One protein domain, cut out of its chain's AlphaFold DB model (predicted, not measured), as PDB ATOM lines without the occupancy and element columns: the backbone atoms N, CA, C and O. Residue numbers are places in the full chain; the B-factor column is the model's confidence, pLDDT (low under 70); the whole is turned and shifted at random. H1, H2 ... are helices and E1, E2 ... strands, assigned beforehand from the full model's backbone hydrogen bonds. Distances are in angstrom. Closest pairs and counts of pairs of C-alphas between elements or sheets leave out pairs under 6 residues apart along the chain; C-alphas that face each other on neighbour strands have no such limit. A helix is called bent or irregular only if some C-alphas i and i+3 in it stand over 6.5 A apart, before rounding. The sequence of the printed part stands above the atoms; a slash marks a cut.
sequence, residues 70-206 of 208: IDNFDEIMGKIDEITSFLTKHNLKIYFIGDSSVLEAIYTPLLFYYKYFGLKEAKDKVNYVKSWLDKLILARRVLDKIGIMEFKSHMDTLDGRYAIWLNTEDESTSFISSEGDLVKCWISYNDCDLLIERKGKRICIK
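What this domain is: This is residues 70 to 206 of the 208 residues of an uncharacterized protein of Saccharolobus solfataricus (UniProt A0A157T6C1). A strongly twisted sheet of five strands sits at one end of the domain; the long helix H4 covers one face of it with residues 131 to 146 and runs on past the sheet to the other end, where the short helical hairpin H2 and H3 packs near it. H1 packs along H4 on the side away from the sheet, and a separate parallel pair, E1 and E3, lies next to strands E4 and E5. The printed part has 137 residues, with four named helices and seven named strands in the order H1 E1 H2 H3 H4 E2 E3 E4 E5 E6 E7, of mixed class. The large sheet has the order E2 E4 E5 E6 E7 and is antiparallel throughout. The whole is compact, with a radius of gyration of the C-alphas of 15.3 A and spans of 47 by 33 by 24 A.

Where its parts are: In the large sheet, E2 is residues 148 to 151, E4 is 173 to 177, E5 is 182 to 189 and 18.8 A long, E6 is 192 to 198 and 15.6 A long, and E7 is 201 to 205, ending with C-alpha 205 at (-48.236, -13.722, -15.768). H4, residues 120 to 146, is the longest helix at 40.2 A, from C-alpha 120 at (-17.897, -13.568, -26.381). It is irregular: C-alphas 121 and 124 are 7.2 A apart, against about 5 A in a regular helix. H1, residues 70 to 89, is 28.3 A long and begins with C-alpha 70 at (-26.612, -16.703, -37.293). H2 is residues 101 to 107 and H3 is 109 to 116. E1, residues 92 to 96, is 13.1 A long, and E3, residues 162 to 166, is 13.3 A long.

How they stand to each other: E4 E5 E6 E7 form a meander, each strand the antiparallel neighbour of the one before. In the hairpin of E5 and E6, N 186 and O 195 are 2.9 A apart, within hydrogen-bond range. In the hairpin of E4 and E5 N 175 and O 183 are within range at 2.9 A, and in that of E6 and E7 N 203 and O 196 at 2.8 A. The edge strand E2 is the antiparallel neighbour of E4, with N 176 and O 150 at 2.8 A; E7 is the other edge strand. H4 is on one face of this sheet, giving two layers, helix and sheet; its closest C-alphas to E6 are Lys 135 and Asp 193, 5.9 A. E1 and E3 are parallel neighbours at 29 degrees, with N 95 and O 164 at 2.8 A. The closest C-alphas of E3 and E5, Leu 166 and Ile 187, are 5.9 A apart. H1 and H4 touch, closest at C-alphas Lys 79 and Leu 133, 6.4 A, and run the same way at a steep tilt of 36 degrees, only just past shallow; H4 uses residues 130 to 140 alone. H2 touches H4, residues 125 to 133 alone, closest at C-alphas Val 102 and Val 129, 5.4 A. H2 and H3 form a helical hairpin at a shallow tilt of 25 degrees, with C-alphas Ala 105 and Phe 112 closest at 5.2 A. H3 and H4 touch only at the corner by their link, with C-alphas Tyr 116 and Ala 122 closest at 5.4 A. H1 is not on the large sheet. In H1, H2 and H3 every O i to N i+4 pair is within hydrogen-bond range, and in H4 21 of 23 are.

The domain as a whole: The C-alphas farthest apart, Lys 120 and Gly 180, are 48.8 A apart. The printed part has no cut, and no link is long. Residues 118 to 123, of which 120 to 123 belong to H4, stand free. The mean pLDDT of the printed part is 87.3; residues 153 to 160, between E2 and E3, are under 70.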
ATOM      1  N   ILE A  70     -25.530 -16.938 -36.327       81.44
ATOM      2  CA  ILE A  70     -26.612 -16.703 -37.293       81.44
ATOM      3  C   ILE A  70     -27.969 -17.083 -36.694       81.44
ATOM      4  O   ILE A  70     -28.883 -16.268 -36.722       81.44
ATOM      5  N   ASP A  71     -28.075 -18.260 -36.075       85.44
ATOM      6  CA  ASP A  71     -29.349 -18.751 -35.529       85.44
ATOM      7  C   ASP A  71     -29.882 -17.842 -34.411       85.44
ATOM      8  O   ASP A  71     -31.071 -17.534 -34.353       85.44
ATOM      9  N   ASN A  72     -28.991 -17.356 -33.538       84.81
ATOM     10  CA  ASN A  72     -29.364 -16.431 -32.468       84.81
ATOM     11  C   ASN A  72     -29.823 -15.074 -33.019       84.81
ATOM     12  O   ASN A  72     -30.710 -14.447 -32.437       84.81
ATOM     13  N   PHE A  73     -29.197 -14.606 -34.100       87.69
ATOM     14  CA  PHE A  73     -29.597 -13.379 -34.774       87.69
ATOM     15  C   PHE A  73     -30.960 -13.535 -35.440       87.69
ATOM     16  O   PHE A  73     -31.839 -12.719 -35.182       87.69
ATOM     17  N   ASP A  74     -31.158 -14.594 -36.226       90.31
ATOM     18  CA  ASP A  74     -32.422 -14.849 -36.920       90.31
ATOM     19  C   ASP A  74     -33.583 -15.015 -35.912       90.31
ATOM     20  O   ASP A  74     -34.669 -14.476 -36.127       90.31
ATOM     21  N   GLU A  75     -33.349 -15.663 -34.761       91.31
ATOM     22  CA  GLU A  75     -34.322 -15.736 -33.658       91.31
ATOM     23  C   GLU A  75     -34.685 -14.343 -33.111       91.31
ATOM     24  O   GLU A  75     -35.867 -14.016 -32.964       91.31
ATOM     25  N   ILE A  76     -33.681 -13.515 -32.800       92.31
ATOM     26  CA  ILE A  76     -33.891 -12.160 -32.271       92.31
ATOM     27  C   ILE A  76     -34.622 -11.286 -33.294       92.31
ATOM     28  O   ILE A  76     -35.575 -10.599 -32.928       92.31
ATOM     29  N   MET A  77     -34.228 -11.352 -34.566       92.69
ATOM     30  CA  MET A  77     -34.879 -10.629 -35.656       92.69
ATOM     31  C   MET A  77     -36.344 -11.023 -35.802       92.69
ATOM     32  O   MET A  77     -37.196 -10.142 -35.867       92.69
ATOM     33  N   GLY A  78     -36.661 -12.319 -35.745       94.38
ATOM     34  CA  GLY A  78     -38.047 -12.786 -35.793       94.38
ATOM     35  C   GLY A  78     -38.910 -12.203 -34.668       94.38
ATOM     36  O   GLY A  78     -40.035 -11.762 -34.914       94.38
ATOM     37  N   LYS A  79     -38.379 -12.125 -33.438       95.31
ATOM     38  CA  LYS A  79     -39.079 -11.477 -32.311       95.31
ATOM     39  C   LYS A  79     -39.223  -9.965 -32.524       95.31
ATOM     40  O   LYS A  79     -40.275  -9.405 -32.225       95.31
ATOM     41  N   ILE A  80     -38.191  -9.297 -33.041       95.19
ATOM     42  CA  ILE A  80     -38.221  -7.853 -33.319       95.19
ATOM     43  C   ILE A  80     -39.246  -7.522 -34.402       95.19
ATOM     44  O   ILE A  80     -39.988  -6.558 -34.233       95.19
ATOM     45  N   ASP A  81     -39.344  -8.314 -35.468       94.75
ATOM     46  CA  ASP A  81     -40.338  -8.116 -36.527       94.75
ATOM     47  C   ASP A  81     -41.763  -8.241 -35.971       94.75
ATOM     48  O   ASP A  81     -42.630  -7.404 -36.249       94.75
ATOM     49  N   GLU A  82     -41.992  -9.241 -35.114       94.12
ATOM     50  CA  GLU A  82     -43.271  -9.442 -34.430       94.12
ATOM     51  C   GLU A  82     -43.635  -8.238 -33.539       94.12
ATOM     52  O   GLU A  82     -44.756  -7.722 -33.608       94.12
ATOM     53  N   ILE A  83     -42.684  -7.754 -32.733       94.62
ATOM     54  CA  ILE A  83     -42.868  -6.590 -31.855       94.62
ATOM     55  C   ILE A  83     -43.094  -5.324 -32.680       94.62
ATOM     56  O   ILE A  83     -44.033  -4.578 -32.413       94.62
ATOM     57  N   THR A  84     -42.273  -5.075 -33.698       93.38
ATOM     58  CA  THR A  84     -42.321  -3.851 -34.506       93.38
ATOM     59  C   THR A  84     -43.650  -3.737 -35.237       93.38
ATOM     60  O   THR A  84     -44.272  -2.676 -35.212       93.38
ATOM     61  N   SER A  85     -44.153  -4.840 -35.801       93.12
ATOM     62  CA  SER A  85     -45.480  -4.878 -36.424       93.12
ATOM     63  C   SER A  85     -46.586  -4.472 -35.444       93.12
ATOM     64  O   SER A  85     -47.447  -3.651 -35.777       93.12
ATOM     65  N   PHE A  86     -46.535  -4.976 -34.207       93.12
ATOM     66  CA  PHE A  86     -47.470  -4.591 -33.150       93.12
ATOM     67  C   PHE A  86     -47.345  -3.111 -32.762       93.12
ATOM     68  O   PHE A  86     -48.362  -2.416 -32.670       93.12
ATOM     69  N   LEU A  87     -46.119  -2.609 -32.588       91.75
ATOM     70  CA  LEU A  87     -45.876  -1.207 -32.248       91.75
ATOM     71  C   LEU A  87     -46.408  -0.270 -33.334       91.75
ATOM     72  O   LEU A  87     -47.102   0.696 -33.025       91.75
ATOM     73  N   THR A  88     -46.147  -0.577 -34.606       91.19
ATOM     74  CA  THR A  88     -46.639   0.210 -35.741       91.19
ATOM     75  C   THR A  88     -48.160   0.178 -35.831       91.19
ATOM     76  O   THR A  88     -48.777   1.236 -35.943       91.19
ATOM     77  N   LYS A  89     -48.783  -1.006 -35.728       90.88
ATOM     78  CA  LYS A  89     -50.247  -1.175 -35.790       90.88
ATOM     79  C   LYS A  89     -50.979  -0.275 -34.794       90.88
ATOM     80  O   LYS A  89     -52.058   0.224 -35.098       90.88
ATOM     81  N   HIS A  90     -50.401  -0.091 -33.613       88.44
ATOM     82  CA  HIS A  90     -51.019   0.643 -32.515       88.44
ATOM     83  C   HIS A  90     -50.381   2.012 -32.238       88.44
ATOM     84  O   HIS A  90     -50.724   2.645 -31.242       88.44
ATOM     85  N   ASN A  91     -49.483   2.483 -33.109       88.06
ATOM     86  CA  ASN A  91     -48.757   3.746 -32.957       88.06
ATOM     87  C   ASN A  91     -48.063   3.894 -31.583       88.06
ATOM     88  O   ASN A  91     -48.158   4.923 -30.909       88.06
ATOM     89  N   LEU A  92     -47.390   2.827 -31.154       88.00
ATOM     90  CA  LEU A  92     -46.709   2.726 -29.867       88.00
ATOM     91  C   LEU A  92     -45.215   3.025 -30.003       88.00
ATOM     92  O   LEU A  92     -44.580   2.728 -31.017       88.00
ATOM     93  N   LYS A  93     -44.635   3.538 -28.923       89.44
ATOM     94  CA  LYS A  93     -43.203   3.728 -28.738       89.44
ATOM     95  C   LYS A  93     -42.775   3.111 -27.415       89.44
ATOM     96  O   LYS A  93     -43.433   3.287 -26.392       89.44
ATOM     97  N   ILE A  94     -41.657   2.398 -27.446       88.88
ATOM     98  CA  ILE A  94     -41.070   1.795 -26.254       88.88
ATOM     99  C   ILE A  94     -40.146   2.802 -25.569       88.88
ATOM    100  O   ILE A  94     -39.293   3.416 -26.217       88.88
ATOM    101  N   TYR A  95     -40.310   2.904 -24.255       85.81
ATOM    102  CA  TYR A  95     -39.477   3.637 -23.315       85.81
ATOM    103  C   TYR A  95     -38.863   2.639 -22.336       85.81
ATOM    104  O   TYR A  95     -39.572   1.844 -21.722       85.81
ATOM    105  N   PHE A  96     -37.540   2.670 -22.205       83.75
ATOM    106  CA  PHE A  96     -36.788   1.733 -21.376       83.75
ATOM    107  C   PHE A  96     -35.940   2.500 -20.368       83.75
ATOM    108  O   PHE A  96     -35.139   3.347 -20.766       83.75
ATOM    109  N   ILE A  97     -36.101   2.205 -19.078       79.88
ATOM    110  CA  ILE A  97     -35.259   2.777 -18.024       79.88
ATOM    111  C   ILE A  97     -34.110   1.804 -17.747       79.88
ATOM    112  O   ILE A  97     -34.334   0.718 -17.227       79.88
ATOM    113  N   GLY A  98     -32.872   2.173 -18.084       78.38
ATOM    114  CA  GLY A  98     -31.690   1.340 -17.837       78.38
ATOM    115  C   GLY A  98     -30.806   1.172 -19.071       78.38
ATOM    116  O   GLY A  98     -30.569   2.132 -19.800       78.38
ATOM    117  N   ASP A  99     -30.288  -0.040 -19.280       80.31
ATOM    118  CA  ASP A  99     -29.427  -0.374 -20.420       80.31
ATOM    119  C   ASP A  99     -30.184  -0.206 -21.753       80.31
ATOM    120  O   ASP A  99     -31.206  -0.849 -21.995       80.31
ATOM    121  N   SER A 100     -29.679   0.656 -22.640       85.25
ATOM    122  CA  SER A 100     -30.334   0.983 -23.911       85.25
ATOM    123  C   SER A 100     -30.228  -0.111 -24.976       85.25
ATOM    124  O   SER A 100     -30.813   0.047 -26.046       85.25
ATOM    125  N   SER A 101     -29.520  -1.216 -24.721       87.69
ATOM    126  CA  SER A 101     -29.368  -2.338 -25.659       87.69
ATOM    127  C   SER A 101     -30.701  -2.934 -26.116       87.69
ATOM    128  O   SER A 101     -30.814  -3.332 -27.271       87.69
ATOM    129  N   VAL A 102     -31.735  -2.926 -25.266       90.75
ATOM    130  CA  VAL A 102     -33.094  -3.355 -25.644       90.75
ATOM    131  C   VAL A 102     -33.683  -2.425 -26.707       90.75
ATOM    132  O   VAL A 102     -34.202  -2.891 -27.720       90.75
ATOM    133  N   LEU A 103     -33.572  -1.105 -26.514       91.19
ATOM    134  CA  LEU A 103     -34.048  -0.119 -27.490       91.19
ATOM    135  C   LEU A 103     -33.234  -0.178 -28.783       91.19
ATOM    136  O   LEU A 103     -33.798  -0.077 -29.868       91.19
ATOM    137  N   GLU A 104     -31.920  -0.357 -28.670       90.94
ATOM    138  CA  GLU A 104     -31.028  -0.494 -29.819       90.94
ATOM    139  C   GLU A 104     -31.358  -1.740 -30.644       90.94
ATOM    140  O   GLU A 104     -31.394  -1.654 -31.867       90.94
ATOM    141  N   ALA A 105     -31.666  -2.868 -29.995       92.25
ATOM    142  CA  ALA A 105     -32.115  -4.074 -30.682       92.25
ATOM    143  C   ALA A 105     -33.410  -3.822 -31.465       92.25
ATOM    144  O   ALA A 105     -33.512  -4.219 -32.619       92.25
ATOM    145  N   ILE A 106     -34.375  -3.113 -30.878       92.50
ATOM    146  CA  ILE A 106     -35.683  -2.868 -31.501       92.50
ATOM    147  C   ILE A 106     -35.594  -1.847 -32.645       92.50
ATOM    148  O   ILE A 106     -36.170  -2.064 -33.707       92.50
ATOM    149  N   TYR A 107     -34.891  -0.729 -32.446       90.38
ATOM    150  CA  TYR A 107     -34.874   0.377 -33.413       90.38
ATOM    151  C   TYR A 107     -33.720   0.305 -34.419       90.38
ATOM    152  O   TYR A 107     -33.822   0.872 -35.505       90.38
ATOM    153  N   THR A 108     -32.623  -0.372 -34.076       90.44
ATOM    154  CA  THR A 108     -31.420  -0.511 -34.914       90.44
ATOM    155  C   THR A 108     -30.833  -1.930 -34.817       90.44
ATOM    156  O   THR A 108     -29.676  -2.104 -34.421       90.44
ATOM    157  N   PRO A 109     -31.600  -2.968 -35.194       91.12
ATOM    158  CA  PRO A 109     -31.247  -4.371 -34.955       91.12
ATOM    159  C   PRO A 109     -29.890  -4.796 -35.520       91.12
ATOM    160  O   PRO A 109     -29.153  -5.545 -34.883       91.12
ATOM    161  N   LEU A 110     -29.534  -4.308 -36.713       90.19
ATOM    162  CA  LEU A 110     -28.248  -4.633 -37.336       90.19
ATOM    163  C   LEU A 110     -27.069  -4.037 -36.562       90.19
ATOM    164  O   LEU A 110     -26.044  -4.698 -36.412       90.19
ATOM    165  N   LEU A 111     -27.211  -2.817 -36.037       89.44
ATOM    166  CA  LEU A 111     -26.176  -2.215 -35.200       89.44
ATOM    167  C   LEU A 111     -26.002  -3.020 -33.910       89.44
ATOM    168  O   LEU A 111     -24.876  -3.380 -33.570       89.44
ATOM    169  N   PHE A 112     -27.115  -3.378 -33.261       91.25
ATOM    170  CA  PHE A 112     -27.116  -4.259 -32.094       91.25
ATOM    171  C   PHE A 112     -26.401  -5.587 -32.395       91.25
ATOM    172  O   PHE A 112     -25.534  -6.018 -31.632       91.25
ATOM    173  N   TYR A 113     -26.698  -6.210 -33.539       91.06
ATOM    174  CA  TYR A 113     -26.056  -7.450 -33.961       91.06
ATOM    175  C   TYR A 113     -24.530  -7.322 -34.032       91.06
ATOM    176  O   TYR A 113     -23.814  -8.044 -33.339       91.06
ATOM    177  N   TYR A 114     -24.012  -6.362 -34.801       89.25
ATOM    178  CA  TYR A 114     -22.562  -6.198 -34.954       89.25
ATOM    179  C   TYR A 114     -21.866  -5.741 -33.675       89.25
ATOM    180  O   TYR A 114     -20.710  -6.094 -33.434       89.25
ATOM    181  N   LYS A 115     -22.571  -5.002 -32.822       88.44
ATOM    182  CA  LYS A 115     -22.041  -4.523 -31.551       88.44
ATOM    183  C   LYS A 115     -21.913  -5.636 -30.511       88.44
ATOM    184  O   LYS A 115     -20.917  -5.656 -29.797       88.44
ATOM    185  N   TYR A 116     -22.866  -6.566 -30.426       87.75
ATOM    186  CA  TYR A 116     -22.923  -7.526 -29.314       87.75
ATOM    187  C   TYR A 116     -22.693  -8.992 -29.696       87.75
ATOM    188  O   TYR A 116     -22.332  -9.774 -28.827       87.75
ATOM    189  N   PHE A 117     -22.839  -9.397 -30.956       84.00
ATOM    190  CA  PHE A 117     -22.625 -10.804 -31.332       84.00
ATOM    191  C   PHE A 117     -21.185 -11.118 -31.727       84.00
ATOM    192  O   PHE A 117     -20.750 -12.259 -31.616       84.00
ATOM    193  N   GLY A 118     -20.412 -10.103 -32.110       73.75
ATOM    194  CA  GLY A 118     -18.975 -10.241 -32.347       73.75
ATOM    195  C   GLY A 118     -18.144 -10.398 -31.067       73.75
ATOM    196  O   GLY A 118     -16.917 -10.400 -31.137       73.75
ATOM    197  N   LEU A 119     -18.775 -10.493 -29.894       77.56
ATOM    198  CA  LEU A 119     -18.114 -10.440 -28.595       77.56
ATOM    199  C   LEU A 119     -18.551 -11.605 -27.711       77.56
ATOM    200  O   LEU A 119     -19.706 -11.679 -27.291       77.56
ATOM    201  N   LYS A 120     -17.611 -12.474 -27.324       72.00
ATOM    202  CA  LYS A 120     -17.897 -13.568 -26.381       72.00
ATOM    203  C   LYS A 120     -18.389 -13.029 -25.032       72.00
ATOM    204  O   LYS A 120     -19.265 -13.617 -24.404       72.00
ATOM    205  N   GLU A 121     -17.841 -11.897 -24.603       75.19
ATOM    206  CA  GLU A 121     -18.148 -11.216 -23.345       75.19
ATOM    207  C   GLU A 121     -19.524 -10.537 -23.352       75.19
ATOM    208  O   GLU A 121     -20.062 -10.217 -22.297       75.19
ATOM    209  N   ALA A 122     -20.126 -10.328 -24.524       80.62
ATOM    210  CA  ALA A 122     -21.447  -9.719 -24.639       80.62
ATOM    211  C   ALA A 122     -22.593 -10.740 -24.560       80.62
ATOM    212  O   ALA A 122     -23.757 -10.347 -24.639       80.62
ATOM    213  N   LYS A 123     -22.295 -12.029 -24.344       82.94
ATOM    214  CA  LYS A 123     -23.304 -13.090 -24.225       82.94
ATOM    215  C   LYS A 123     -24.384 -12.767 -23.188       82.94
ATOM    216  O   LYS A 123     -25.562 -12.985 -23.454       82.94
ATOM    217  N   ASP A 124     -24.006 -12.185 -22.052       87.00
ATOM    218  CA  ASP A 124     -24.964 -11.789 -21.015       87.00
ATOM    219  C   ASP A 124     -25.902 -10.673 -21.494       87.00
ATOM    220  O   ASP A 124     -27.094 -10.706 -21.198       87.00
ATOM    221  N   LYS A 125     -25.402  -9.734 -22.311       87.94
ATOM    222  CA  LYS A 125     -26.224  -8.678 -22.924       87.94
ATOM    223  C   LYS A 125     -27.175  -9.244 -23.973       87.94
ATOM    224  O   LYS A 125     -28.343  -8.871 -23.998       87.94
ATOM    225  N   VAL A 126     -26.708 -10.178 -24.804       89.69
ATOM    226  CA  VAL A 126     -27.569 -10.868 -25.779       89.69
ATOM    227  C   VAL A 126     -28.682 -11.633 -25.055       89.69
ATOM    228  O   VAL A 126     -29.849 -11.483 -25.407       89.69
ATOM    229  N   ASN A 127     -28.354 -12.381 -23.999       90.56
ATOM    230  CA  ASN A 127     -29.339 -13.097 -23.182       90.56
ATOM    231  C   ASN A 127     -30.329 -12.147 -22.493       90.56
ATOM    232  O   ASN A 127     -31.530 -12.418 -22.464       90.56
ATOM    233  N   TYR A 128     -29.838 -11.024 -21.968       90.44
ATOM    234  CA  TYR A 128     -30.665  -9.980 -21.374       90.44
ATOM    235  C   TYR A 128     -31.687  -9.432 -22.376       90.44
ATOM    236  O   TYR A 128     -32.880  -9.387 -22.076       90.44
ATOM    237  N   VAL A 129     -31.248  -9.083 -23.590       92.25
ATOM    238  CA  VAL A 129     -32.144  -8.610 -24.653       92.25
ATOM    239  C   VAL A 129     -33.132  -9.693 -25.069       92.25
ATOM    240  O   VAL A 129     -34.319  -9.399 -25.171       92.25
ATOM    241  N   LYS A 130     -32.694 -10.949 -25.235       92.31
ATOM    242  CA  LYS A 130     -33.605 -12.068 -25.530       92.31
ATOM    243  C   LYS A 130     -34.729 -12.166 -24.496       92.31
ATOM    244  O   LYS A 130     -35.891 -12.201 -24.886       92.31
ATOM    245  N   SER A 131     -34.397 -12.104 -23.204       92.25
ATOM    246  CA  SER A 131     -35.391 -12.128 -22.121       92.25
ATOM    247  C   SER A 131     -36.395 -10.972 -22.215       92.25
ATOM    248  O   SER A 131     -37.591 -11.171 -22.012       92.25
ATOM    249  N   TRP A 132     -35.942  -9.763 -22.555       93.06
ATOM    250  CA  TRP A 132     -36.841  -8.622 -22.745       93.06
ATOM    251  C   TRP A 132     -37.738  -8.752 -23.970       93.06
ATOM    252  O   TRP A 132     -38.919  -8.412 -23.895       93.06
ATOM    253  N   LEU A 133     -37.207  -9.267 -25.080       94.06
ATOM    254  CA  LEU A 133     -38.006  -9.553 -26.266       94.06
ATOM    255  C   LEU A 133     -39.081 -10.601 -25.947       94.06
ATOM    256  O   LEU A 133     -40.231 -10.402 -26.321       94.06
ATOM    257  N   ASP A 134     -38.767 -11.645 -25.178       93.88
ATOM    258  CA  ASP A 134     -39.760 -12.643 -24.752       93.88
ATOM    259  C   ASP A 134     -40.890 -12.029 -23.914       93.88
ATOM    260  O   ASP A 134     -42.069 -12.286 -24.171       93.88
ATOM    261  N   LYS A 135     -40.554 -11.138 -22.975       93.31
ATOM    262  CA  LYS A 135     -41.541 -10.389 -22.177       93.31
ATOM    263  C   LYS A 135     -42.424  -9.486 -23.040       93.31
ATOM    264  O   LYS A 135     -43.633  -9.414 -22.827       93.31
ATOM    265  N   LEU A 136     -41.845  -8.813 -24.034       93.88
ATOM    266  CA  LEU A 136     -42.583  -7.971 -24.982       93.88
ATOM    267  C   LEU A 136     -43.528  -8.792 -25.865       93.88
ATOM    268  O   LEU A 136     -44.672  -8.393 -26.079       93.88
ATOM    269  N   ILE A 137     -43.080  -9.955 -26.333       95.19
ATOM    270  CA  ILE A 137     -43.903 -10.898 -27.098       95.19
ATOM    271  C   ILE A 137     -45.055 -11.421 -26.237       95.19
ATOM    272  O   ILE A 137     -46.201 -11.465 -26.695       95.19
ATOM    273  N   LEU A 138     -44.790 -11.769 -24.974       94.88
ATOM    274  CA  LEU A 138     -45.825 -12.148 -24.014       94.88
ATOM    275  C   LEU A 138     -46.849 -11.021 -23.839       94.88
ATOM    276  O   LEU A 138     -48.048 -11.270 -23.975       94.88
ATOM    277  N   ALA A 139     -46.389  -9.791 -23.595       93.31
ATOM    278  CA  ALA A 139     -47.247  -8.616 -23.479       93.31
ATOM    279  C   ALA A 139     -48.136  -8.470 -24.717       93.31
ATOM    280  O   ALA A 139     -49.359  -8.492 -24.603       93.31
ATOM    281  N   ARG A 140     -47.537  -8.442 -25.908       93.88
ATOM    282  CA  ARG A 140     -48.240  -8.362 -27.192       93.88
ATOM    283  C   ARG A 140     -49.327  -9.431 -27.330       93.88
ATOM    284  O   ARG A 140     -50.471  -9.096 -27.629       93.88
ATOM    285  N   ARG A 141     -49.020 -10.701 -27.045       94.38
ATOM    286  CA  ARG A 141     -49.988 -11.814 -27.126       94.38
ATOM    287  C   ARG A 141     -51.153 -11.658 -26.154       94.38
ATOM    288  O   ARG A 141     -52.300 -11.916 -26.518       94.38
ATOM    289  N   VAL A 142     -50.875 -11.259 -24.915       93.19
ATOM    290  CA  VAL A 142     -51.922 -11.077 -23.902       93.19
ATOM    291  C   VAL A 142     -52.806  -9.881 -24.249       93.19
ATOM    292  O   VAL A 142     -54.028  -9.976 -24.148       93.19
ATOM    293  N   LEU A 143     -52.206  -8.786 -24.709       91.75
ATOM    294  CA  LEU A 143     -52.920  -7.594 -25.148       91.75
ATOM    295  C   LEU A 143     -53.813  -7.877 -26.367       91.75
ATOM    296  O   LEU A 143     -54.989  -7.514 -26.353       91.75
ATOM    297  N   ASP A 144     -53.307  -8.603 -27.371       91.06
ATOM    298  CA  ASP A 144     -54.099  -9.053 -28.524       91.06
ATOM    299  C   ASP A 144     -55.287  -9.928 -28.075       91.06
ATOM    300  O   ASP A 144     -56.402  -9.757 -28.568       91.06
ATOM    301  N   LYS A 145     -55.088 -10.818 -27.091       92.75
ATOM    302  CA  LYS A 145     -56.153 -11.679 -26.546       92.75
ATOM    303  C   LYS A 145     -57.231 -10.903 -25.784       92.75
ATOM    304  O   LYS A 145     -58.397 -11.280 -25.841       92.75
ATOM    305  N   ILE A 146     -56.852  -9.860 -25.045       92.69
ATOM    306  CA  ILE A 146     -57.803  -8.972 -24.351       92.69
ATOM    307  C   ILE A 146     -58.579  -8.115 -25.367       92.69
ATOM    308  O   ILE A 146     -59.729  -7.741 -25.125       92.69
ATOM    309  N   GLY A 147     -57.966  -7.838 -26.517       92.00
ATOM    310  CA  GLY A 147     -58.509  -6.987 -27.562       92.00
ATOM    311  C   GLY A 147     -58.355  -5.523 -27.178       92.00
ATOM    312  O   GLY A 147     -59.085  -5.020 -26.329       92.00
ATOM    313  N   ILE A 148     -57.407  -4.834 -27.805       90.88
ATOM    314  CA  ILE A 148     -57.174  -3.405 -27.581       90.88
ATOM    315  C   ILE A 148     -58.055  -2.593 -28.530       90.88
ATOM    316  O   ILE A 148     -57.953  -2.755 -29.747       90.88
ATOM    317  N   MET A 149     -58.867  -1.685 -27.990       87.88
ATOM    318  CA  MET A 149     -59.584  -0.683 -28.786       87.88
ATOM    319  C   MET A 149     -58.794   0.616 -28.908       87.88
ATOM    320  O   MET A 149     -58.697   1.178 -29.993       87.88
ATOM    321  N   GLU A 150     -58.227   1.094 -27.798       84.44
ATOM    322  CA  GLU A 150     -57.554   2.390 -27.749       84.44
ATOM    323  C   GLU A 150     -56.485   2.394 -26.659       84.44
ATOM    324  O   GLU A 150     -56.767   2.030 -25.518       84.44
ATOM    325  N   PHE A 151     -55.271   2.845 -26.965       86.69
ATOM    326  CA  PHE A 151     -54.277   3.113 -25.930       86.69
ATOM    327  C   PHE A 151     -54.551   4.461 -25.252       86.69
ATOM    328  O   PHE A 151     -55.043   5.400 -25.865       86.69
ATOM    329  N   LYS A 152     -54.250   4.546 -23.954       81.56
ATOM    330  CA  LYS A 152     -54.417   5.754 -23.121       81.56
ATOM    331  C   LYS A 152     -53.106   6.263 -22.530       81.56
ATOM    332  O   LYS A 152     -53.076   7.328 -21.928       81.56
ATOM    333  N   SER A 153     -52.041   5.477 -22.640       63.72
ATOM    334  CA  SER A 153     -50.743   5.760 -22.032       63.72
ATOM    335  C   SER A 153     -50.045   6.869 -22.819       63.72
ATOM    336  O   SER A 153     -49.389   6.617 -23.828       63.72
ATOM    337  N   HIS A 154     -50.240   8.105 -22.371       54.53
ATOM    338  CA  HIS A 154     -49.564   9.291 -22.876       54.53
ATOM    339  C   HIS A 154     -48.418   9.649 -21.927       54.53
ATOM    340  O   HIS A 154     -48.652   9.946 -20.761       54.53
ATOM    341  N   MET A 155     -47.185   9.681 -22.436       54.03
ATOM    342  CA  MET A 155     -46.349  10.830 -22.091       54.03
ATOM    343  C   MET A 155     -46.883  12.004 -22.907       54.03
ATOM    344  O   MET A 155     -47.253  11.788 -24.064       54.03
ATOM    345  N   ASP A 156     -46.888  13.210 -22.341       47.44
ATOM    346  CA  ASP A 156     -47.120  14.487 -23.035       47.44
ATOM    347  C   ASP A 156     -46.090  14.689 -24.165       47.44
ATOM    348  O   ASP A 156     -45.153  15.482 -24.084       47.44
ATOM    349  N   THR A 157     -46.200  13.895 -25.224       49.41
ATOM    350  CA  THR A 157     -45.259  13.842 -26.330       49.41
ATOM    351  C   THR A 157     -45.928  14.479 -27.529       49.41
ATOM    352  O   THR A 157     -46.957  14.032 -28.031       49.41
ATOM    353  N   LEU A 158     -45.316  15.570 -27.984       52.41
ATOM    354  CA  LEU A 158     -45.724  16.358 -29.148       52.41
ATOM    355  C   LEU A 158     -45.789  15.536 -30.455       52.41
ATOM    356  O   LEU A 158     -46.254  16.052 -31.465       52.41
ATOM    357  N   ASP A 159     -45.319  14.280 -30.453       64.25
ATOM    358  CA  ASP A 159     -45.300  13.376 -31.609       64.25
ATOM    359  C   ASP A 159     -46.513  12.423 -31.692       64.25
ATOM    360  O   ASP A 159     -46.630  11.681 -32.668       64.25
ATOM    361  N   GLY A 160     -47.429  12.457 -30.714       66.56
ATOM    362  CA  GLY A 160     -48.728  11.772 -30.771       66.56
ATOM    363  C   GLY A 160     -48.687  10.245 -30.627       66.56
ATOM    364  O   GLY A 160     -49.670   9.585 -30.969       66.56
ATOM    365  N   ARG A 161     -47.575   9.665 -30.156       77.44
ATOM    366  CA  ARG A 161     -47.424   8.210 -29.960       77.44
ATOM    367  C   ARG A 161     -47.741   7.773 -28.533       77.44
ATOM    368  O   ARG A 161     -47.539   8.516 -27.578       77.44
ATOM    369  N   TYR A 162     -48.201   6.534 -28.386       82.88
ATOM    370  CA  TYR A 162     -48.492   5.931 -27.083       82.88
ATOM    371  C   TYR A 162     -47.249   5.279 -26.470       82.88
ATOM    372  O   TYR A 162     -46.403   4.755 -27.192       82.88
ATOM    373  N   ALA A 163     -47.144   5.275 -25.142       83.69
ATOM    374  CA  ALA A 163     -45.966   4.777 -24.437       83.69
ATOM    375  C   ALA A 163     -46.132   3.333 -23.929       83.69
ATOM    376  O   ALA A 163     -47.063   3.011 -23.183       83.69
ATOM    377  N   ILE A 164     -45.169   2.476 -24.271       87.56
ATOM    378  CA  ILE A 164     -44.896   1.234 -23.545       87.56
ATOM    379  C   ILE A 164     -43.676   1.433 -22.667       87.56
ATOM    380  O   ILE A 164     -42.590   1.711 -23.170       87.56
ATOM    381  N   TRP A 165     -43.864   1.258 -21.364       85.38
ATOM    382  CA  TRP A 165     -42.809   1.403 -20.377       85.38
ATOM    383  C   TRP A 165     -42.215   0.055 -20.009       85.38
ATOM    384  O   TRP A 165     -42.933  -0.914 -19.759       85.38
ATOM    385  N   LEU A 166     -40.892   0.012 -19.966       85.00
ATOM    386  CA  LEU A 166     -40.120  -1.162 -19.608       85.00
ATOM    387  C   LEU A 166     -39.182  -0.837 -18.449       85.00
ATOM    388  O   LEU A 166     -38.591   0.245 -18.397       85.00
ATOM    389  N   ASN A 167     -39.015  -1.826 -17.569       81.88
ATOM    390  CA  ASN A 167     -38.117  -1.778 -16.417       81.88
ATOM    391  C   ASN A 167     -38.442  -0.638 -15.434       81.88
ATOM    392  O   ASN A 167     -37.564   0.104 -14.999       81.88
ATOM    393  N   THR A 168     -39.725  -0.482 -15.115       81.25
ATOM    394  CA  THR A 168     -40.224   0.506 -14.157       81.25
ATOM    395  C   THR A 168     -41.427  -0.049 -13.414       81.25
ATOM    396  O   THR A 168     -42.262  -0.744 -13.994       81.25
ATOM    397  N   GLU A 169     -41.491   0.249 -12.120       79.06
ATOM    398  CA  GLU A 169     -42.603  -0.153 -11.261       79.06
ATOM    399  C   GLU A 169     -43.707   0.903 -11.185       79.06
ATOM    400  O   GLU A 169     -44.864   0.583 -10.906       79.06
ATOM    401  N   ASP A 170     -43.359   2.149 -11.488       79.81
ATOM    402  CA  ASP A 170     -44.243   3.296 -11.307       79.81
ATOM    403  C   ASP A 170     -45.141   3.528 -12.526       79.81
ATOM    404  O   ASP A 170     -46.284   3.971 -12.396       79.81
ATOM    405  N   GLU A 171     -44.650   3.183 -13.718       84.69
ATOM    406  CA  GLU A 171     -45.327   3.478 -14.977       84.69
ATOM    407  C   GLU A 171     -46.014   2.244 -15.565       84.69
ATOM    408  O   GLU A 171     -45.448   1.154 -15.643       84.69
ATOM    409  N   SER A 172     -47.248   2.438 -16.034       87.62
ATOM    410  CA  SER A 172     -48.055   1.385 -16.656       87.62
ATOM    411  C   SER A 172     -48.516   1.789 -18.048       87.62
ATOM    412  O   SER A 172     -48.914   2.930 -18.293       87.62
ATOM    413  N   THR A 173     -48.560   0.826 -18.959       89.25
ATOM    414  CA  THR A 173     -49.265   0.983 -20.228       89.25
ATOM    415  C   THR A 173     -50.752   0.779 -19.986       89.25
ATOM    416  O   THR A 173     -51.202  -0.310 -19.638       89.25
ATOM    417  N   SER A 174     -51.526   1.844 -20.167       90.31
ATOM    418  CA  SER A 174     -52.983   1.824 -20.024       90.31
ATOM    419  C   SER A 174     -53.680   1.810 -21.383       90.31
ATOM    420  O   SER A 174     -53.235   2.505 -22.302       90.31
ATOM    421  N   PHE A 175     -54.778   1.064 -21.505       91.19
ATOM    422  CA  PHE A 175     -55.605   0.979 -22.714       91.19
ATOM    423  C   PHE A 175     -57.062   0.606 -22.391       91.19
ATOM    424  O   PHE A 175     -57.364   0.104 -21.310       91.19
ATOM    425  N   ILE A 176     -57.969   0.861 -23.331       92.31
ATOM    426  CA  ILE A 176     -59.369   0.437 -23.292       92.31
ATOM    427  C   ILE A 176     -59.502  -0.877 -24.052       92.31
ATOM    428  O   ILE A 176     -59.068  -0.986 -25.204       92.31
ATOM    429  N   SER A 177     -60.082  -1.881 -23.395       92.69
ATOM    430  CA  SER A 177     -60.311  -3.189 -23.998       92.69
ATOM    431  C   SER A 177     -61.529  -3.196 -24.933       92.69
ATOM    432  O   SER A 177     -62.351  -2.281 -24.915       92.69
ATOM    433  N   SER A 178     -61.690  -4.283 -25.686       89.69
ATOM    434  CA  SER A 178     -62.879  -4.585 -26.494       89.69
ATOM    435  C   SER A 178     -64.191  -4.654 -25.697       89.69
ATOM    436  O   SER A 178     -65.262  -4.447 -26.262       89.69
ATOM    437  N   GLU A 179     -64.127  -4.891 -24.385       90.31
ATOM    438  CA  GLU A 179     -65.284  -4.849 -23.478       90.31
ATOM    439  C   GLU A 179     -65.538  -3.443 -22.895       90.31
ATOM    440  O   GLU A 179     -66.419  -3.273 -22.053       90.31
ATOM    441  N   GLY A 180     -64.767  -2.431 -23.310       90.19
ATOM    442  CA  GLY A 180     -64.925  -1.038 -22.887       90.19
ATOM    443  C   GLY A 180     -64.343  -0.706 -21.510       90.19
ATOM    444  O   GLY A 180     -64.555   0.396 -21.011       90.19
ATOM    445  N   ASP A 181     -63.611  -1.625 -20.878       93.12
ATOM    446  CA  ASP A 181     -62.980  -1.392 -19.579       93.12
ATOM    447  C   ASP A 181     -61.506  -0.975 -19.688       93.12
ATOM    448  O   ASP A 181     -60.786  -1.388 -20.599       93.12
ATOM    449  N   LEU A 182     -61.061  -0.154 -18.731       93.00
ATOM    450  CA  LEU A 182     -59.666   0.259 -18.601       93.00
ATOM    451  C   LEU A 182     -58.815  -0.908 -18.099       93.00
ATOM    452  O   LEU A 182     -59.096  -1.501 -17.052       93.00
ATOM    453  N   VAL A 183     -57.734  -1.175 -18.820       94.00
ATOM    454  CA  VAL A 183     -56.723  -2.169 -18.484       94.00
ATOM    455  C   VAL A 183     -55.387  -1.464 -18.309       94.00
ATOM    456  O   VAL A 183     -55.000  -0.646 -19.146       94.00
ATOM    457  N   LYS A 184     -54.682  -1.786 -17.226       93.25
ATOM    458  CA  LYS A 184     -53.310  -1.334 -16.972       93.25
ATOM    459  C   LYS A 184     -52.358  -2.513 -17.056       93.25
ATOM    460  O   LYS A 184     -52.690  -3.607 -16.605       93.25
ATOM    461  N   CYS A 185     -51.190  -2.283 -17.630       92.69
ATOM    462  CA  CYS A 185     -50.203  -3.305 -17.930       92.69
ATOM    463  C   CYS A 185     -48.815  -2.839 -17.483       92.69
ATOM    464  O   CYS A 185     -48.377  -1.760 -17.878       92.69
ATOM    465  N   TRP A 186     -48.117  -3.665 -16.709       92.50
ATOM    466  CA  TRP A 186     -46.719  -3.467 -16.327       92.50
ATOM    467  C   TRP A 186     -45.895  -4.641 -16.835       92.50
ATOM    468  O   TRP A 186     -46.312  -5.792 -16.699       92.50
ATOM    469  N   ILE A 187     -44.723  -4.359 -17.396       91.19
ATOM    470  CA  ILE A 187     -43.796  -5.383 -17.881       91.19
ATOM    471  C   ILE A 187     -42.623  -5.454 -16.903       91.19
ATOM    472  O   ILE A 187     -41.947  -4.450 -16.685       91.19
ATOM    473  N   SER A 188     -42.357  -6.646 -16.359       88.38
ATOM    474  CA  SER A 188     -41.329  -6.900 -15.340       88.38
ATOM    475  C   SER A 188     -41.593  -6.186 -13.997       88.38
ATOM    476  O   SER A 188     -40.767  -5.394 -13.553       88.38
ATOM    477  N   TYR A 189     -42.727  -6.476 -13.345       85.44
ATOM    478  CA  TYR A 189     -43.159  -5.876 -12.066       85.44
ATOM    479  C   TYR A 189     -43.280  -6.928 -10.956       85.44
ATOM    480  O   TYR A 189     -44.023  -7.890 -11.143       85.44
ATOM    481  N   ASN A 190     -42.631  -6.735  -9.797       83.31
ATOM    482  CA  ASN A 190     -42.725  -7.624  -8.620       83.31
ATOM    483  C   ASN A 190     -42.699  -9.129  -8.976       83.31
ATOM    484  O   ASN A 190     -43.662  -9.857  -8.733       83.31
ATOM    485  N   ASP A 191     -41.615  -9.584  -9.611       85.69
ATOM    486  CA  ASP A 191     -41.393 -10.965 -10.085       85.69
ATOM    487  C   ASP A 191     -42.362 -11.489 -11.166       85.69
ATOM    488  O   ASP A 191     -42.280 -12.662 -11.557       85.69
ATOM    489  N   CYS A 192     -43.274 -10.654 -11.668       91.56
ATOM    490  CA  CYS A 192     -44.109 -10.945 -12.828       91.56
ATOM    491  C   CYS A 192     -43.423 -10.460 -14.100       91.56
ATOM    492  O   CYS A 192     -42.995  -9.310 -14.174       91.56
ATOM    493  N   ASP A 193     -43.417 -11.285 -15.142       92.81
ATOM    494  CA  ASP A 193     -42.994 -10.827 -16.467       92.81
ATOM    495  C   ASP A 193     -44.004  -9.848 -17.060       92.81
ATOM    496  O   ASP A 193     -43.627  -8.866 -17.699       92.81
ATOM    497  N   LEU A 194     -45.287 -10.081 -16.779       94.00
ATOM    498  CA  LEU A 194     -46.380  -9.189 -17.117       94.00
ATOM    499  C   LEU A 194     -47.385  -9.148 -15.965       94.00
ATOM    500  O   LEU A 194     -47.926 -10.181 -15.568       94.00
ATOM    501  N   LEU A 195     -47.671  -7.961 -15.443       94.69
ATOM    502  CA  LEU A 195     -48.781  -7.732 -14.525       94.69
ATOM    503  C   LEU A 195     -49.889  -6.991 -15.267       94.69
ATOM    504  O   LEU A 195     -49.645  -5.966 -15.898       94.69
ATOM    505  N   ILE A 196     -51.120  -7.479 -15.144       94.94
ATOM    506  CA  ILE A 196     -52.304  -6.812 -15.683       94.94
ATOM    507  C   ILE A 196     -53.269  -6.484 -14.557       94.94
ATOM    508  O   ILE A 196     -53.613  -7.353 -13.759       94.94
ATOM    509  N   GLU A 197     -53.752  -5.247 -14.524       94.75
ATOM    510  CA  GLU A 197     -54.870  -4.833 -13.683       94.75
ATOM    511  C   GLU A 197     -56.093  -4.546 -14.553       94.75
ATOM    512  O   GLU A 197     -56.048  -3.729 -15.475       94.75
ATOM    513  N   ARG A 198     -57.194  -5.236 -14.257       93.00
ATOM    514  CA  ARG A 198     -58.449  -5.155 -15.005       93.00
ATOM    515  C   ARG A 198     -59.634  -5.326 -14.061       93.00
ATOM    516  O   ARG A 198     -59.676  -6.291 -13.300       93.00
ATOM    517  N   LYS A 199     -60.603  -4.402 -14.095       89.88
ATOM    518  CA  LYS A 199     -61.806  -4.415 -13.224       89.88
ATOM    519  C   LYS A 199     -61.467  -4.631 -11.731       89.88
ATOM    520  O   LYS A 199     -62.126  -5.405 -11.042       89.88
ATOM    521  N   GLY A 200     -60.392  -3.995 -11.249       88.88
ATOM    522  CA  GLY A 200     -59.913  -4.102  -9.863       88.88
ATOM    523  C   GLY A 200     -59.204  -5.416  -9.504       88.88
ATOM    524  O   GLY A 200     -58.846  -5.616  -8.347       88.88
ATOM    525  N   LYS A 201     -58.986  -6.318 -10.470       93.12
ATOM    526  CA  LYS A 201     -58.242  -7.570 -10.277       93.12
ATOM    527  C   LYS A 201     -56.856  -7.467 -10.893       93.12
ATOM    528  O   LYS A 201     -56.725  -7.023 -12.031       93.12
ATOM    529  N   ARG A 202     -55.847  -7.934 -10.157       94.44
ATOM    530  CA  ARG A 202     -54.458  -8.037 -10.614       94.44
ATOM    531  C   ARG A 202     -54.131  -9.472 -11.005       94.44
ATOM    532  O   ARG A 202     -54.433 -10.399 -10.258       94.44
ATOM    533  N   ILE A 203     -53.525  -9.644 -12.173       94.62
ATOM    534  CA  ILE A 203     -53.158 -10.935 -12.751       94.62
ATOM    535  C   ILE A 203     -51.672 -10.885 -13.089       94.62
ATOM    536  O   ILE A 203     -51.261 -10.145 -13.979       94.62
ATOM    537  N   CYS A 204     -50.885 -11.672 -12.362       94.44
ATOM    538  CA  CYS A 204     -49.471 -11.888 -12.632       94.44
ATOM    539  C   CYS A 204     -49.314 -13.005 -13.665       94.44
ATOM    540  O   CYS A 204     -49.904 -14.077 -13.510       94.44
ATOM    541  N   ILE A 205     -48.520 -12.766 -14.701       94.56
ATOM    542  CA  ILE A 205     -48.236 -13.722 -15.768       94.56
ATOM    543  C   ILE A 205     -46.717 -13.851 -15.880       94.56
ATOM    544  O   ILE A 205     -45.997 -12.849 -15.885       94.56
ATOM    545  N   LYS A 206     -46.238 -15.093 -15.950       89.88
ATOM    546  CA  LYS A 206     -44.830 -15.431 -16.175       89.88
ATOM    547  C   LYS A 206     -44.664 -16.062 -17.553       89.88
ATOM    548  O   LYS A 206     -45.559 -16.760 -18.032       89.88
TER     549      LYS A 206